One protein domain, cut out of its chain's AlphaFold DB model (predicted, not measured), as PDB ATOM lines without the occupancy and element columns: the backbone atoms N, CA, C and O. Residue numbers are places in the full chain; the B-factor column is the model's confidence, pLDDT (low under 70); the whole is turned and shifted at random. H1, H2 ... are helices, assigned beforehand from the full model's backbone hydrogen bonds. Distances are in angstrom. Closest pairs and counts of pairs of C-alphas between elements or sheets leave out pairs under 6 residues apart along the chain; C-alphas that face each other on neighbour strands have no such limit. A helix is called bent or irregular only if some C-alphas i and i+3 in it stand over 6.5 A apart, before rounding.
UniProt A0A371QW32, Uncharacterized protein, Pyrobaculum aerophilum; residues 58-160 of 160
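Overview. This is residues 58 to 160 of the 160 residues of an uncharacterized protein of Pyrobaculum aerophilum (UniProt A0A371QW32). Two helical hairpins, H1 with H2 and H3b with H4, are set end to end in a long body; the bent helix H3 links them, its arm H3a packing on H1. Residues 151 to 160, of which 151 to 158 belong to H5, stick out from this body. The printed part has 103 residues with five named helices, H1 to H5 along the chain, and no named strand: all helix. It is loose, with a radius of gyration of the C-alphas of 18.4 A, and spans 59 by 39 by 21 A.

Arrangement. Start at H1, residues 58 to 77, the hub. Its residues 68 to 76 alone touch H2, residues 81 to 96, in a hairpin at 30 degrees, a shallow tilt; the closest C-alphas, of Tyr 72 and Ile 91, are 6.4 A apart. H2 is irregular, C-alphas 86 and 89 being 7.8 A apart. H3, residues 98 to 124, assigned as one helix by its hydrogen bonds, is bent: C-alphas 105 and 108 are 7.2 A apart, and its arms H3a, residues 98 to 105, and H3b, residues 108 to 124, stand at 50 degrees. H3a touches H1 at a steep tilt of 53 degrees, closest at the C-alphas of Ser 62 and Ala 105, 4.4 A. H3b and H4, residues 134 to 146, form a hairpin at 23 degrees, closest at the C-alphas of Ala 112 and Ala 138, 4.8 A. H4 touches H1 with residues 145 to 146 alone, about perpendicular at 84 degrees; the closest C-alphas, of Gly 59 and Ile 145, are 4.9 A apart. H5, residues 148 to 158, meets H4 only through their link. Every O i to N i+4 pair is within hydrogen-bond range in H1, H3a, H3b, H4 and H5; in H2, 7 of 12 are.

Along the chain. Find C-alpha 58 at (-14.651, 1.853, -33.387); H1 runs 27.7 A from there. H2 covers 19.0 A, H3a 10.4 A, H3b 24.3 A and H4 18.5 A. H5 covers 15.2 A and ends at C-alpha 158, (-19.256, 21.408, -43.417).

Size, cuts and confidence. The farthest C-alphas, of Thr 82 and Gly 128, are 59.8 A apart. The printed part has no cut and no long link. Look for pLDDT under 70 in 29 residues, among them 121 to 132 and 149 to 160.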
ATOM      1  N   ILE A  58     -15.654   2.814 -32.925       69.25
ATOM      2  CA  ILE A  58     -14.651   1.853 -33.387       69.25
ATOM      3  C   ILE A  58     -14.059   2.316 -34.716       69.25
ATOM      4  O   ILE A  58     -12.838   2.319 -34.853       69.25
ATOM      5  N   GLY A  59     -14.883   2.746 -35.670       67.81
ATOM      6  CA  GLY A  59     -14.436   3.287 -36.952       67.81
ATOM      7  C   GLY A  59     -13.510   4.483 -36.775       67.81
ATOM      8  O   GLY A  59     -12.400   4.494 -37.309       67.81
ATOM      9  N   PHE A  60     -13.903   5.439 -35.931       69.75
ATOM     10  CA  PHE A  60     -13.092   6.612 -35.611       69.75
ATOM     11  C   PHE A  60     -11.767   6.235 -34.935       69.75
ATOM     12  O   PHE A  60     -10.706   6.698 -35.351       69.75
ATOM     13  N   ALA A  61     -11.800   5.353 -33.933       73.31
ATOM     14  CA  ALA A  61     -10.601   4.881 -33.244       73.31
ATOM     15  C   ALA A  61      -9.653   4.120 -34.185       73.31
ATOM     16  O   ALA A  61      -8.439   4.307 -34.128       73.31
ATOM     17  N   SER A  62     -10.206   3.301 -35.081       76.50
ATOM     18  CA  SER A  62      -9.448   2.541 -36.078       76.50
ATOM     19  C   SER A  62      -8.800   3.470 -37.101       76.50
ATOM     20  O   SER A  62      -7.637   3.289 -37.451       76.50
ATOM     21  N   MET A  63      -9.516   4.503 -37.548       75.62
ATOM     22  CA  MET A  63      -8.990   5.499 -38.479       75.62
ATOM     23  C   MET A  63      -7.906   6.362 -37.831       75.62
ATOM     24  O   MET A  63      -6.843   6.557 -38.412       75.62
ATOM     25  N   ALA A  64      -8.125   6.816 -36.596       75.00
ATOM     26  CA  ALA A  64      -7.112   7.529 -35.825       75.00
ATOM     27  C   ALA A  64      -5.849   6.673 -35.636       75.00
ATOM     28  O   ALA A  64      -4.732   7.171 -35.779       75.00
ATOM     29  N   ALA A  65      -6.014   5.372 -35.383       76.62
ATOM     30  CA  ALA A  65      -4.904   4.434 -35.299       76.62
ATOM     31  C   ALA A  65      -4.161   4.274 -36.636       76.62
ATOM     32  O   ALA A  65      -2.930   4.289 -36.647       76.62
ATOM     33  N   LEU A  66      -4.879   4.183 -37.761       83.81
ATOM     34  CA  LEU A  66      -4.280   4.146 -39.100       83.81
ATOM     35  C   LEU A  66      -3.499   5.426 -39.413       83.81
ATOM     36  O   LEU A  66      -2.375   5.342 -39.901       83.81
ATOM     37  N   VAL A  67      -4.042   6.601 -39.082       81.94
ATOM     38  CA  VAL A  67      -3.354   7.891 -39.254       81.94
ATOM     39  C   VAL A  67      -2.090   7.950 -38.397       81.94
ATOM     40  O   VAL A  67      -1.032   8.320 -38.899       81.94
ATOM     41  N   LEU A  68      -2.162   7.536 -37.128       80.19
ATOM     42  CA  LEU A  68      -0.997   7.494 -36.240       80.19
ATOM     43  C   LEU A  68       0.085   6.534 -36.747       80.19
ATOM     44  O   LEU A  68       1.262   6.889 -36.723       80.19
ATOM     45  N   LEU A  69      -0.293   5.351 -37.241       84.56
ATOM     46  CA  LEU A  69       0.646   4.404 -37.851       84.56
ATOM     47  C   LEU A  69       1.237   4.943 -39.154       84.56
ATOM     48  O   LEU A  69       2.432   4.777 -39.382       84.56
ATOM     49  N   GLY A  70       0.433   5.612 -39.982       84.19
ATOM     50  CA  GLY A  70       0.887   6.256 -41.213       84.19
ATOM     51  C   GLY A  70       1.900   7.366 -40.935       84.19
ATOM     52  O   GLY A  70       2.967   7.387 -41.543       84.19
ATOM     53  N   LEU A  71       1.618   8.235 -39.959       84.75
ATOM     54  CA  LEU A  71       2.539   9.286 -39.517       84.75
ATOM     55  C   LEU A  71       3.812   8.706 -38.898       84.75
ATOM     56  O   LEU A  71       4.905   9.164 -39.216       84.75
ATOM     57  N   TYR A  72       3.698   7.678 -38.056       83.44
ATOM     58  CA  TYR A  72       4.859   6.982 -37.501       83.44
ATOM     59  C   TYR A  72       5.720   6.357 -38.600       83.44
ATOM     60  O   TYR A  72       6.932   6.551 -38.614       83.44
ATOM     61  N   GLY A  73       5.098   5.665 -39.559       84.62
ATOM     62  CA  GLY A  73       5.782   5.114 -40.722       84.62
ATOM     63  C   GLY A  73       6.478   6.205 -41.534       84.62
ATOM     64  O   GLY A  73       7.659   6.083 -41.834       84.62
ATOM     65  N   PHE A  74       5.802   7.315 -41.816       85.62
ATOM     66  CA  PHE A  74       6.402   8.452 -42.513       85.62
ATOM     67  C   PHE A  74       7.627   9.010 -41.769       85.62
ATOM     68  O   PHE A  74       8.683   9.214 -42.363       85.62
ATOM     69  N   VAL A  75       7.532   9.197 -40.451       84.31
ATOM     70  CA  VAL A  75       8.650   9.682 -39.630       84.31
ATOM     71  C   VAL A  75       9.820   8.693 -39.626       84.31
ATOM     72  O   VAL A  75      10.973   9.108 -39.753       84.31
ATOM     73  N   MET A  76       9.543   7.394 -39.504       81.81
ATOM     74  CA  MET A  76      10.581   6.362 -39.414       81.81
ATOM     75  C   MET A  76      11.241   6.066 -40.765       81.81
ATOM     76  O   MET A  76      12.457   5.897 -40.813       81.81
ATOM     77  N   TYR A  77      10.468   6.028 -41.855       82.81
ATOM     78  CA  TYR A  77      10.942   5.601 -43.176       82.81
ATOM     79  C   TYR A  77      11.308   6.754 -44.118       82.81
ATOM     80  O   TYR A  77      12.136   6.552 -45.000       82.81
ATOM     81  N   VAL A  78      10.718   7.946 -43.956       82.38
ATOM     82  CA  VAL A  78      10.934   9.083 -44.875       82.38
ATOM     83  C   VAL A  78      11.789  10.175 -44.243       82.38
ATOM     84  O   VAL A  78      12.752  10.627 -44.854       82.38
ATOM     85  N   LEU A  79      11.465  10.610 -43.022       79.00
ATOM     86  CA  LEU A  79      12.156  11.744 -42.391       79.00
ATOM     87  C   LEU A  79      13.516  11.380 -41.774       79.00
ATOM     88  O   LEU A  79      14.326  12.270 -41.527       79.00
ATOM     89  N   GLY A  80      13.780  10.092 -41.553       71.19
ATOM     90  CA  GLY A  80      15.065   9.594 -41.069       71.19
ATOM     91  C   GLY A  80      15.445  10.035 -39.640       71.19
ATOM     92  O   GLY A  80      14.747  10.828 -38.998       71.19
ATOM     93  N   PRO A  81      16.574   9.524 -39.108       73.81
ATOM     94  CA  PRO A  81      16.921   9.631 -37.684       73.81
ATOM     95  C   PRO A  81      17.134  11.060 -37.176       73.81
ATOM     96  O   PRO A  81      16.889  11.366 -36.009       73.81
ATOM     97  N   THR A  82      17.561  11.962 -38.055       75.12
ATOM     98  CA  THR A  82      17.862  13.368 -37.751       75.12
ATOM     99  C   THR A  82      16.629  14.202 -37.409       75.12
ATOM    100  O   THR A  82      16.757  15.293 -36.854       75.12
ATOM    101  N   HIS A  83      15.421  13.715 -37.698       74.31
ATOM    102  CA  HIS A  83      14.173  14.423 -37.409       74.31
ATOM    103  C   HIS A  83      13.366  13.802 -36.263       74.31
ATOM    104  O   HIS A  83      12.399  14.410 -35.804       74.31
ATOM    105  N   TRP A  84      13.782  12.649 -35.731       77.62
ATOM    106  CA  TRP A  84      13.035  11.899 -34.714       77.62
ATOM    107  C   TRP A  84      12.816  12.657 -33.405       77.62
ATOM    108  O   TRP A  84      11.750  12.537 -32.809       77.62
ATOM    109  N   TYR A  85      13.760  13.503 -32.982       79.88
ATOM    110  CA  TYR A  85      13.611  14.320 -31.769       79.88
ATOM    111  C   TYR A  85      12.344  15.199 -31.798       79.88
ATOM    112  O   TYR A  85      11.629  15.288 -30.797       79.88
ATOM    113  N   ARG A  86      12.013  15.778 -32.962       81.06
ATOM    114  CA  ARG A  86      10.816  16.621 -33.152       81.06
ATOM    115  C   ARG A  86       9.512  15.828 -33.093       81.06
ATOM    116  O   ARG A  86       8.469  16.388 -32.782       81.06
ATOM    117  N   TRP A  87       9.588  14.530 -33.359       81.81
ATOM    118  CA  TRP A  87       8.460  13.601 -33.362       81.81
ATOM    119  C   TRP A  87       8.485  12.654 -32.159       81.81
ATOM    120  O   TRP A  87       7.724  11.691 -32.118       81.81
ATOM    121  N   SER A  88       9.324  12.933 -31.158       80.19
ATOM    122  CA  SER A  88       9.539  12.070 -29.992       80.19
ATOM    123  C   SER A  88       8.249  11.758 -29.231       80.19
ATOM    124  O   SER A  88       8.066  10.626 -28.792       80.19
ATOM    125  N   ALA A  89       7.317  12.713 -29.141       78.94
ATOM    126  CA  ALA A  89       6.000  12.497 -28.544       78.94
ATOM    127  C   ALA A  89       5.148  11.497 -29.350       78.94
ATOM    128  O   ALA A  89       4.592  10.566 -28.771       78.94
ATOM    129  N   LEU A  90       5.090  11.646 -30.679       78.88
ATOM    130  CA  LEU A  90       4.384  10.719 -31.573       78.88
ATOM    131  C   LEU A  90       4.994   9.314 -31.494       78.88
ATOM    132  O   LEU A  90       4.270   8.344 -31.286       78.88
ATOM    133  N   ILE A  91       6.321   9.219 -31.612       83.38
ATOM    134  CA  ILE A  91       7.073   7.962 -31.523       83.38
ATOM    135  C   ILE A  91       6.794   7.287 -30.176       83.38
ATOM    136  O   ILE A  91       6.405   6.124 -30.145       83.38
ATOM    137  N   SER A  92       6.876   8.033 -29.070       82.88
ATOM    138  CA  SER A  92       6.613   7.504 -27.726       82.88
ATOM    139  C   SER A  92       5.178   7.007 -27.562       82.88
ATOM    140  O   SER A  92       4.954   5.965 -26.953       82.88
ATOM    141  N   VAL A  93       4.185   7.732 -28.085       75.62
ATOM    142  CA  VAL A  93       2.778   7.304 -28.027       75.62
ATOM    143  C   VAL A  93       2.580   6.021 -28.830       75.62
ATOM    144  O   VAL A  93       1.977   5.071 -28.326       75.62
ATOM    145  N   VAL A  94       3.121   5.962 -30.046       81.94
ATOM    146  CA  VAL A  94       2.970   4.795 -30.915       81.94
ATOM    147  C   VAL A  94       3.696   3.583 -30.347       81.94
ATOM    148  O   VAL A  94       3.129   2.499 -30.366       81.94
ATOM    149  N   GLU A  95       4.885   3.731 -29.769       83.62
ATOM    150  CA  GLU A  95       5.614   2.602 -29.182       83.62
ATOM    151  C   GLU A  95       4.986   2.097 -27.880       83.62
ATOM    152  O   GLU A  95       4.807   0.888 -27.717       83.62
ATOM    153  N   ASN A  96       4.556   2.996 -26.990       83.69
ATOM    154  CA  ASN A  96       3.917   2.611 -25.726       83.69
ATOM    155  C   ASN A  96       2.564   1.918 -25.934       83.69
ATOM    156  O   ASN A  96       2.191   1.033 -25.160       83.69
ATOM    157  N   PHE A  97       1.824   2.303 -26.977       82.06
ATOM    158  CA  PHE A  97       0.497   1.766 -27.283       82.06
ATOM    159  C   PHE A  97       0.460   0.944 -28.574       82.06
ATOM    160  O   PHE A  97      -0.624   0.672 -29.086       82.06
ATOM    161  N   LYS A  98       1.615   0.486 -29.076       80.75
ATOM    162  CA  LYS A  98       1.762  -0.148 -30.398       80.75
ATOM    163  C   LYS A  98       0.730  -1.233 -30.655       80.75
ATOM    164  O   LYS A  98       0.040  -1.206 -31.664       80.75
ATOM    165  N   TRP A  99       0.583  -2.163 -29.718       77.88
ATOM    166  CA  TRP A  99      -0.353  -3.280 -29.854       77.88
ATOM    167  C   TRP A  99      -1.818  -2.854 -29.807       77.88
ATOM    168  O   TRP A  99      -2.647  -3.464 -30.472       77.88
ATOM    169  N   LEU A 100      -2.135  -1.802 -29.053       77.06
ATOM    170  CA  LEU A 100      -3.487  -1.256 -28.995       77.06
ATOM    171  C   LEU A 100      -3.829  -0.505 -30.286       77.06
ATOM    172  O   LEU A 100      -4.922  -0.674 -30.806       77.06
ATOM    173  N   ILE A 101      -2.881   0.260 -30.829       75.75
ATOM    174  CA  ILE A 101      -3.029   0.989 -32.094       75.75
ATOM    175  C   ILE A 101      -3.115   0.005 -33.267       75.75
ATOM    176  O   ILE A 101      -4.034   0.097 -34.069       75.75
ATOM    177  N   VAL A 102      -2.219  -0.982 -33.344       80.06
ATOM    178  CA  VAL A 102      -2.280  -2.041 -34.366       80.06
ATOM    179  C   VAL A 102      -3.573  -2.842 -34.236       80.06
ATOM    180  O   VAL A 102      -4.225  -3.099 -35.240       80.06
ATOM    181  N   GLY A 103      -3.978  -3.191 -33.012       76.19
ATOM    182  CA  GLY A 103      -5.236  -3.884 -32.753       76.19
ATOM    183  C   GLY A 103      -6.447  -3.080 -33.218       76.19
ATOM    184  O   GLY A 103      -7.277  -3.613 -33.941       76.19
ATOM    185  N   ALA A 104      -6.519  -1.791 -32.872       79.62
ATOM    186  CA  ALA A 104      -7.580  -0.898 -33.329       79.62
ATOM    187  C   ALA A 104      -7.580  -0.754 -34.857       79.62
ATOM    188  O   ALA A 104      -8.626  -0.881 -35.477       79.62
ATOM    189  N   ALA A 105      -6.416  -0.571 -35.482       81.75
ATOM    190  CA  ALA A 105      -6.302  -0.461 -36.933       81.75
ATOM    191  C   ALA A 105      -6.730  -1.748 -37.661       81.75
ATOM    192  O   ALA A 105      -7.390  -1.676 -38.692       81.75
ATOM    193  N   ALA A 106      -6.378  -2.920 -37.124       82.50
ATOM    194  CA  ALA A 106      -6.691  -4.217 -37.719       82.50
ATOM    195  C   ALA A 106      -8.134  -4.678 -37.452       82.50
ATOM    196  O   ALA A 106      -8.663  -5.496 -38.204       82.50
ATOM    197  N   PHE A 107      -8.775  -4.178 -36.395       82.38
ATOM    198  CA  PHE A 107     -10.056  -4.688 -35.909       82.38
ATOM    199  C   PHE A 107     -11.171  -4.701 -36.974       82.38
ATOM    200  O   PHE A 107     -11.788  -5.756 -37.148       82.38
ATOM    201  N   PRO A 108     -11.403  -3.629 -37.759       80.12
ATOM    202  CA  PRO A 108     -12.426  -3.653 -38.807       80.12
ATOM    203  C   PRO A 108     -12.150  -4.693 -39.897       80.12
ATOM    204  O   PRO A 108     -13.080  -5.328 -40.390       80.12
ATOM    205  N   PHE A 109     -10.876  -4.930 -40.223       81.94
ATOM    206  CA  PHE A 109     -10.472  -5.941 -41.202       81.94
ATOM    207  C   PHE A 109     -10.672  -7.364 -40.682       81.94
ATOM    208  O   PHE A 109     -11.098  -8.231 -41.437       81.94
ATOM    209  N   VAL A 110     -10.427  -7.607 -39.390       81.06
ATOM    210  CA  VAL A 110     -10.688  -8.912 -38.762       81.06
ATOM    211  C   VAL A 110     -12.184  -9.231 -38.780       81.06
ATOM    212  O   VAL A 110     -12.564 -10.346 -39.132       81.06
ATOM    213  N   ILE A 111     -13.044  -8.254 -38.468       76.31
ATOM    214  CA  ILE A 111     -14.500  -8.440 -38.560       76.31
ATOM    215  C   ILE A 111     -14.923  -8.664 -40.013       76.31
ATOM    216  O   ILE A 111     -15.697  -9.580 -40.282       76.31
ATOM    217  N   ALA A 112     -14.398  -7.883 -40.959       71.62
ATOM    218  CA  ALA A 112     -14.697  -8.061 -42.377       71.62
ATOM    219  C   ALA A 112     -14.285  -9.452 -42.885       71.62
ATOM    220  O   ALA A 112     -15.061 -10.094 -43.588       71.62
ATOM    221  N   ALA A 113     -13.120  -9.958 -42.471       71.44
ATOM    222  CA  ALA A 113     -12.661 -11.303 -42.803       71.44
ATOM    223  C   ALA A 113     -13.550 -12.396 -42.185       71.44
ATOM    224  O   ALA A 113     -13.842 -13.393 -42.844       71.44
ATOM    225  N   ALA A 114     -14.031 -12.204 -40.952       71.25
ATOM    226  CA  ALA A 114     -14.978 -13.124 -40.325       71.25
ATOM    227  C   ALA A 114     -16.327 -13.143 -41.063       71.25
ATOM    228  O   ALA A 114     -16.847 -14.218 -41.356       71.25
ATOM    229  N   VAL A 115     -16.866 -11.974 -41.425       71.69
ATOM    230  CA  VAL A 115     -18.108 -11.850 -42.211       71.69
ATOM    231  C   VAL A 115     -17.947 -12.480 -43.591       71.69
ATOM    232  O   VAL A 115     -18.824 -13.218 -44.036       71.69
ATOM    233  N   TYR A 116     -16.817 -12.239 -44.251       74.12
ATOM    234  CA  TYR A 116     -16.471 -12.889 -45.510       74.12
ATOM    235  C   TYR A 116     -16.465 -14.416 -45.359       74.12
ATOM    236  O   TYR A 116     -17.181 -15.105 -46.079       74.12
ATOM    237  N   GLY A 117     -15.726 -14.946 -44.378       67.88
ATOM    238  CA  GLY A 117     -15.621 -16.385 -44.133       67.88
ATOM    239  C   GLY A 117     -16.970 -17.039 -43.831       67.88
ATOM    240  O   GLY A 117     -17.285 -18.080 -44.401       67.88
ATOM    241  N   ILE A 118     -17.801 -16.401 -43.002       71.56
ATOM    242  CA  ILE A 118     -19.164 -16.863 -42.700       71.56
ATOM    243  C   ILE A 118     -20.007 -16.935 -43.981       71.56
ATOM    244  O   ILE A 118     -20.649 -17.952 -44.229       71.56
ATOM    245  N   ASN A 119     -19.970 -15.900 -44.824       70.25
ATOM    246  CA  ASN A 119     -20.736 -15.879 -46.074       70.25
ATOM    247  C   ASN A 119     -20.225 -16.892 -47.106       70.25
ATOM    248  O   ASN A 119     -21.035 -17.495 -47.805       70.25
ATOM    249  N   VAL A 120     -18.913 -17.132 -47.182       74.06
ATOM    250  CA  VAL A 120     -18.337 -18.179 -48.044       74.06
ATOM    251  C   VAL A 120     -18.814 -19.562 -47.606       74.06
ATOM    252  O   VAL A 120     -19.253 -20.354 -48.437       74.06
ATOM    253  N   VAL A 121     -18.775 -19.845 -46.300       68.94
ATOM    254  CA  VAL A 121     -19.235 -21.126 -45.755       68.94
ATOM    255  C   VAL A 121     -20.737 -21.293 -45.999       68.94
ATOM    256  O   VAL A 121     -21.144 -22.294 -46.577       68.94
ATOM    257  N   MET A 122     -21.566 -20.306 -45.647       64.75
ATOM    258  CA  MET A 122     -23.025 -20.388 -45.819       64.75
ATOM    259  C   MET A 122     -23.460 -20.451 -47.292       64.75
ATOM    260  O   MET A 122     -24.394 -21.187 -47.613       64.75
ATOM    261  N   GLY A 123     -22.760 -19.752 -48.192       62.38
ATOM    262  CA  GLY A 123     -22.981 -19.837 -49.637       62.38
ATOM    263  C   GLY A 123     -22.654 -21.218 -50.214       62.38
ATOM    264  O   GLY A 123     -23.348 -21.681 -51.114       62.38
ATOM    265  N   GLY A 124     -21.663 -21.920 -49.652       58.47
ATOM    266  CA  GLY A 124     -21.337 -23.303 -50.019       58.47
ATOM    267  C   GLY A 124     -22.364 -24.344 -49.553       58.47
ATOM    268  O   GLY A 124     -22.473 -25.408 -50.158       58.47
ATOM    269  N   TYR A 125     -23.150 -24.038 -48.516       55.75
ATOM    270  CA  TYR A 125     -24.187 -24.927 -47.973       55.75
ATOM    271  C   TYR A 125     -25.578 -24.741 -48.612       55.75
ATOM    272  O   TYR A 125     -26.544 -25.321 -48.120       55.75
ATOM    273  N   ASN A 126     -25.712 -23.969 -49.705       52.19
ATOM    274  CA  ASN A 126     -26.996 -23.665 -50.367       52.19
ATOM    275  C   ASN A 126     -28.084 -23.146 -49.398       52.19
ATOM    276  O   ASN A 126     -29.282 -23.316 -49.640       52.19
ATOM    277  N   ALA A 127     -27.683 -22.496 -48.300       46.47
ATOM    278  CA  ALA A 127     -28.591 -21.915 -47.318       46.47
ATOM    279  C   ALA A 127     -29.142 -20.577 -47.839       46.47
ATOM    280  O   ALA A 127     -28.783 -19.507 -47.358       46.47
ATOM    281  N   GLY A 128     -30.004 -20.665 -48.854       46.47
ATOM    282  CA  GLY A 128     -30.661 -19.528 -49.487       46.47
ATOM    283  C   GLY A 128     -29.710 -18.708 -50.352       46.47
ATOM    284  O   GLY A 128     -28.529 -18.553 -50.063       46.47
ATOM    285  N   GLN A 129     -30.231 -18.171 -51.448       45.66
ATOM    286  CA  GLN A 129     -29.535 -17.166 -52.241       45.66
ATOM    287  C   GLN A 129     -29.149 -15.998 -51.322       45.66
ATOM    288  O   GLN A 129     -29.984 -15.158 -50.983       45.66
ATOM    289  N   LEU A 130     -27.891 -15.947 -50.874       53.59
ATOM    290  CA  LEU A 130     -27.344 -14.738 -50.281       53.59
ATOM    291  C   LEU A 130     -27.431 -13.671 -51.377       53.59
ATOM    292  O   LEU A 130     -26.717 -13.736 -52.371       53.59
ATOM    293  N   ASN A 131     -28.339 -12.707 -51.208       57.41
ATOM    294  CA  ASN A 131     -28.589 -11.609 -52.155       57.41
ATOM    295  C   ASN A 131     -27.370 -10.684 -52.373       57.41
ATOM    296  O   ASN A 131     -27.472  -9.688 -53.084       57.41
ATOM    297  N   VAL A 132     -26.239 -10.963 -51.722       65.25
ATOM    298  CA  VAL A 132     -25.012 -10.168 -51.747       65.25
ATOM    299  C   VAL A 132     -23.829 -11.133 -51.730       65.25
ATOM    300  O   VAL A 132     -23.805 -12.061 -50.916       65.25
ATOM    301  N   SER A 133     -22.848 -10.925 -52.610       76.12
ATOM    302  CA  SER A 133     -21.633 -11.743 -52.622       76.12
ATOM    303  C   SER A 133     -20.845 -11.571 -51.305       76.12
ATOM    304  O   SER A 133     -20.909 -10.507 -50.679       76.12
ATOM    305  N   PRO A 134     -20.085 -12.587 -50.849       71.62
ATOM    306  CA  PRO A 134     -19.286 -12.491 -49.622       71.62
ATOM    307  C   PRO A 134     -18.331 -11.289 -49.616       71.62
ATOM    308  O   PRO A 134     -18.142 -10.641 -48.584       71.62
ATOM    309  N   GLU A 135     -17.760 -10.978 -50.781       76.12
ATOM    310  CA  GLU A 135     -16.888  -9.824 -51.006       76.12
ATOM    311  C   GLU A 135     -17.646  -8.511 -50.819       76.12
ATOM    312  O   GLU A 135     -17.222  -7.655 -50.042       76.12
ATOM    313  N   GLU A 136     -18.806  -8.366 -51.465       76.44
ATOM    314  CA  GLU A 136     -19.637  -7.173 -51.323       76.44
ATOM    315  C   GLU A 136     -20.096  -6.965 -49.879       76.44
ATOM    316  O   GLU A 136     -20.118  -5.831 -49.406       76.44
ATOM    317  N   ALA A 137     -20.423  -8.033 -49.149       72.19
ATOM    318  CA  ALA A 137     -20.802  -7.941 -47.742       72.19
ATOM    319  C   ALA A 137     -19.646  -7.426 -46.867       72.19
ATOM    320  O   ALA A 137     -19.848  -6.543 -46.028       72.19
ATOM    321  N   ALA A 138     -18.426  -7.925 -47.087       72.00
ATOM    322  CA  ALA A 138     -17.235  -7.478 -46.369       72.00
ATOM    323  C   ALA A 138     -16.863  -6.026 -46.710       72.00
ATOM    324  O   ALA A 138     -16.583  -5.229 -45.812       72.00
ATOM    325  N   VAL A 139     -16.923  -5.654 -47.993       77.31
ATOM    326  CA  VAL A 139     -16.661  -4.281 -48.450       77.31
ATOM    327  C   VAL A 139     -17.700  -3.316 -47.886       77.31
ATOM    328  O   VAL A 139     -17.321  -2.278 -47.347       77.31
ATOM    329  N   ARG A 140     -18.995  -3.655 -47.933       76.56
ATOM    330  CA  ARG A 140     -20.064  -2.826 -47.350       76.56
ATOM    331  C   ARG A 140     -19.869  -2.622 -45.853       76.56
ATOM    332  O   ARG A 140     -20.064  -1.513 -45.372       76.56
ATOM    333  N   LEU A 141     -19.434  -3.650 -45.124       76.00
ATOM    334  CA  LEU A 141     -19.129  -3.524 -43.701       76.00
ATOM    335  C   LEU A 141     -17.961  -2.557 -43.452       76.00
ATOM    336  O   LEU A 141     -18.069  -1.675 -42.604       76.00
ATOM    337  N   LEU A 142     -16.863  -2.675 -44.205       77.88
ATOM    338  CA  LEU A 142     -15.739  -1.740 -44.092       77.88
ATOM    339  C   LEU A 142     -16.160  -0.307 -44.439       77.88
ATOM    340  O   LEU A 142     -15.782   0.629 -43.739       77.88
ATOM    341  N   GLN A 143     -16.982  -0.124 -45.474       77.81
ATOM    342  CA  GLN A 143     -17.538   1.183 -45.828       77.81
ATOM    343  C   GLN A 143     -18.440   1.737 -44.718       77.81
ATOM    344  O   GLN A 143     -18.322   2.912 -44.377       77.81
ATOM    345  N   ALA A 144     -19.280   0.909 -44.101       70.56
ATOM    346  CA  ALA A 144     -20.126   1.317 -42.982       70.56
ATOM    347  C   ALA A 144     -19.315   1.671 -41.723       70.56
ATOM    348  O   ALA A 144     -19.705   2.549 -40.965       70.56
ATOM    349  N   ILE A 145     -18.166   1.029 -41.496       72.00
ATOM    350  CA  ILE A 145     -17.304   1.334 -40.345       72.00
ATOM    351  C   ILE A 145     -16.470   2.601 -40.588       72.00
ATOM    352  O   ILE A 145     -16.328   3.420 -39.684       72.00
ATOM    353  N   TYR A 146     -15.906   2.777 -41.786       72.88
ATOM    354  CA  TYR A 146     -14.958   3.864 -42.056       72.88
ATOM    355  C   TYR A 146     -15.577   5.089 -42.735       72.88
ATOM    356  O   TYR A 146     -15.200   6.215 -42.417       72.88
ATOM    357  N   LEU A 147     -16.486   4.894 -43.691       69.69
ATOM    358  CA  LEU A 147     -16.984   5.970 -44.551       69.69
ATOM    359  C   LEU A 147     -18.287   6.578 -44.042       69.69
ATOM    360  O   LEU A 147     -18.426   7.794 -44.107       69.69
ATOM    361  N   GLU A 148     -19.237   5.778 -43.555       70.69
ATOM    362  CA  GLU A 148     -20.526   6.310 -43.082       70.69
ATOM    363  C   GLU A 148     -20.373   7.286 -41.902       70.69
ATOM    364  O   GLU A 148     -20.852   8.415 -42.026       70.69
ATOM    365  N   PRO A 149     -19.615   6.969 -40.831       64.69
ATOM    366  CA  PRO A 149     -19.440   7.890 -39.709       64.69
ATOM    367  C   PRO A 149     -18.688   9.157 -40.117       64.69
ATOM    368  O   PRO A 149     -18.937  10.236 -39.584       64.69
ATOM    369  N   PHE A 150     -17.770   9.044 -41.083       61.44
ATOM    370  CA  PHE A 150     -17.025  10.189 -41.592       61.44
ATOM    371  C   PHE A 150     -17.899  11.089 -42.462       61.44
ATOM    372  O   PHE A 150     -17.820  12.302 -42.333       61.44
ATOM    373  N   LYS A 151     -18.759  10.521 -43.315       64.25
ATOM    374  CA  LYS A 151     -19.735  11.290 -44.098       64.25
ATOM    375  C   LYS A 151     -20.705  12.031 -43.189       64.25
ATOM    376  O   LYS A 151     -20.940  13.213 -43.417       64.25
ATOM    377  N   GLU A 152     -21.209  11.375 -42.146       61.12
ATOM    378  CA  GLU A 152     -22.085  12.008 -41.156       61.12
ATOM    379  C   GLU A 152     -21.361  13.140 -40.416       61.12
ATOM    380  O   GLU A 152     -21.838  14.275 -40.419       61.12
ATOM    381  N   ALA A 153     -20.165  12.890 -39.875       56.19
ATOM    382  CA  ALA A 153     -19.376  13.912 -39.187       56.19
ATOM    383  C   ALA A 153     -18.970  15.073 -40.112       56.19
ATOM    384  O   ALA A 153     -19.066  16.233 -39.726       56.19
ATOM    385  N   PHE A 154     -18.559  14.785 -41.348       52.84
ATOM    386  CA  PHE A 154     -18.203  15.795 -42.343       52.84
ATOM    387  C   PHE A 154     -19.418  16.635 -42.741       52.84
ATOM    388  O   PHE A 154     -19.315  17.854 -42.809       52.84
ATOM    389  N   SER A 155     -20.582  16.012 -42.943       62.22
ATOM    390  CA  SER A 155     -21.828  16.730 -43.225       62.22
ATOM    391  C   SER A 155     -22.269  17.616 -42.059       62.22
ATOM    392  O   SER A 155     -22.788  18.696 -42.288       62.22
ATOM    393  N   TRP A 156     -22.002  17.218 -40.815       56.28
ATOM    394  CA  TRP A 156     -22.283  18.051 -39.646       56.28
ATOM    395  C   TRP A 156     -21.311  19.237 -39.512       56.28
ATOM    396  O   TRP A 156     -21.712  20.308 -39.073       56.28
ATOM    397  N   ILE A 157     -20.042  19.062 -39.902       52.12
ATOM    398  CA  ILE A 157     -19.001  20.104 -39.796       52.12
ATOM    399  C   ILE A 157     -19.052  21.099 -40.966       52.12
ATOM    400  O   ILE A 157     -18.788  22.281 -40.770       52.12
ATOM    401  N   PHE A 158     -19.354  20.627 -42.177       56.03
ATOM    402  CA  PHE A 158     -19.256  21.408 -43.417       56.03
ATOM    403  C   PHE A 158     -20.588  21.560 -44.162       56.03
ATOM    404  O   PHE A 158     -20.646  22.256 -45.171       56.03
ATOM    405  N   GLY A 159     -21.650  20.896 -43.703       52.16
ATOM    406  CA  GLY A 159     -23.006  21.044 -44.226       52.16
ATOM    407  C   GLY A 159     -23.765  22.135 -43.480       52.16
ATOM    408  O   GLY A 159     -24.657  21.841 -42.686       52.16
ATOM    409  N   SER A 160     -23.401  23.386 -43.757       46.62
ATOM    410  CA  SER A 160     -24.200  24.594 -43.516       46.62
ATOM    411  C   SER A 160     -24.064  25.523 -44.711       46.62
ATOM    412  O   SER A 160     -22.899  25.891 -44.993       46.62
TER     413      SER A 160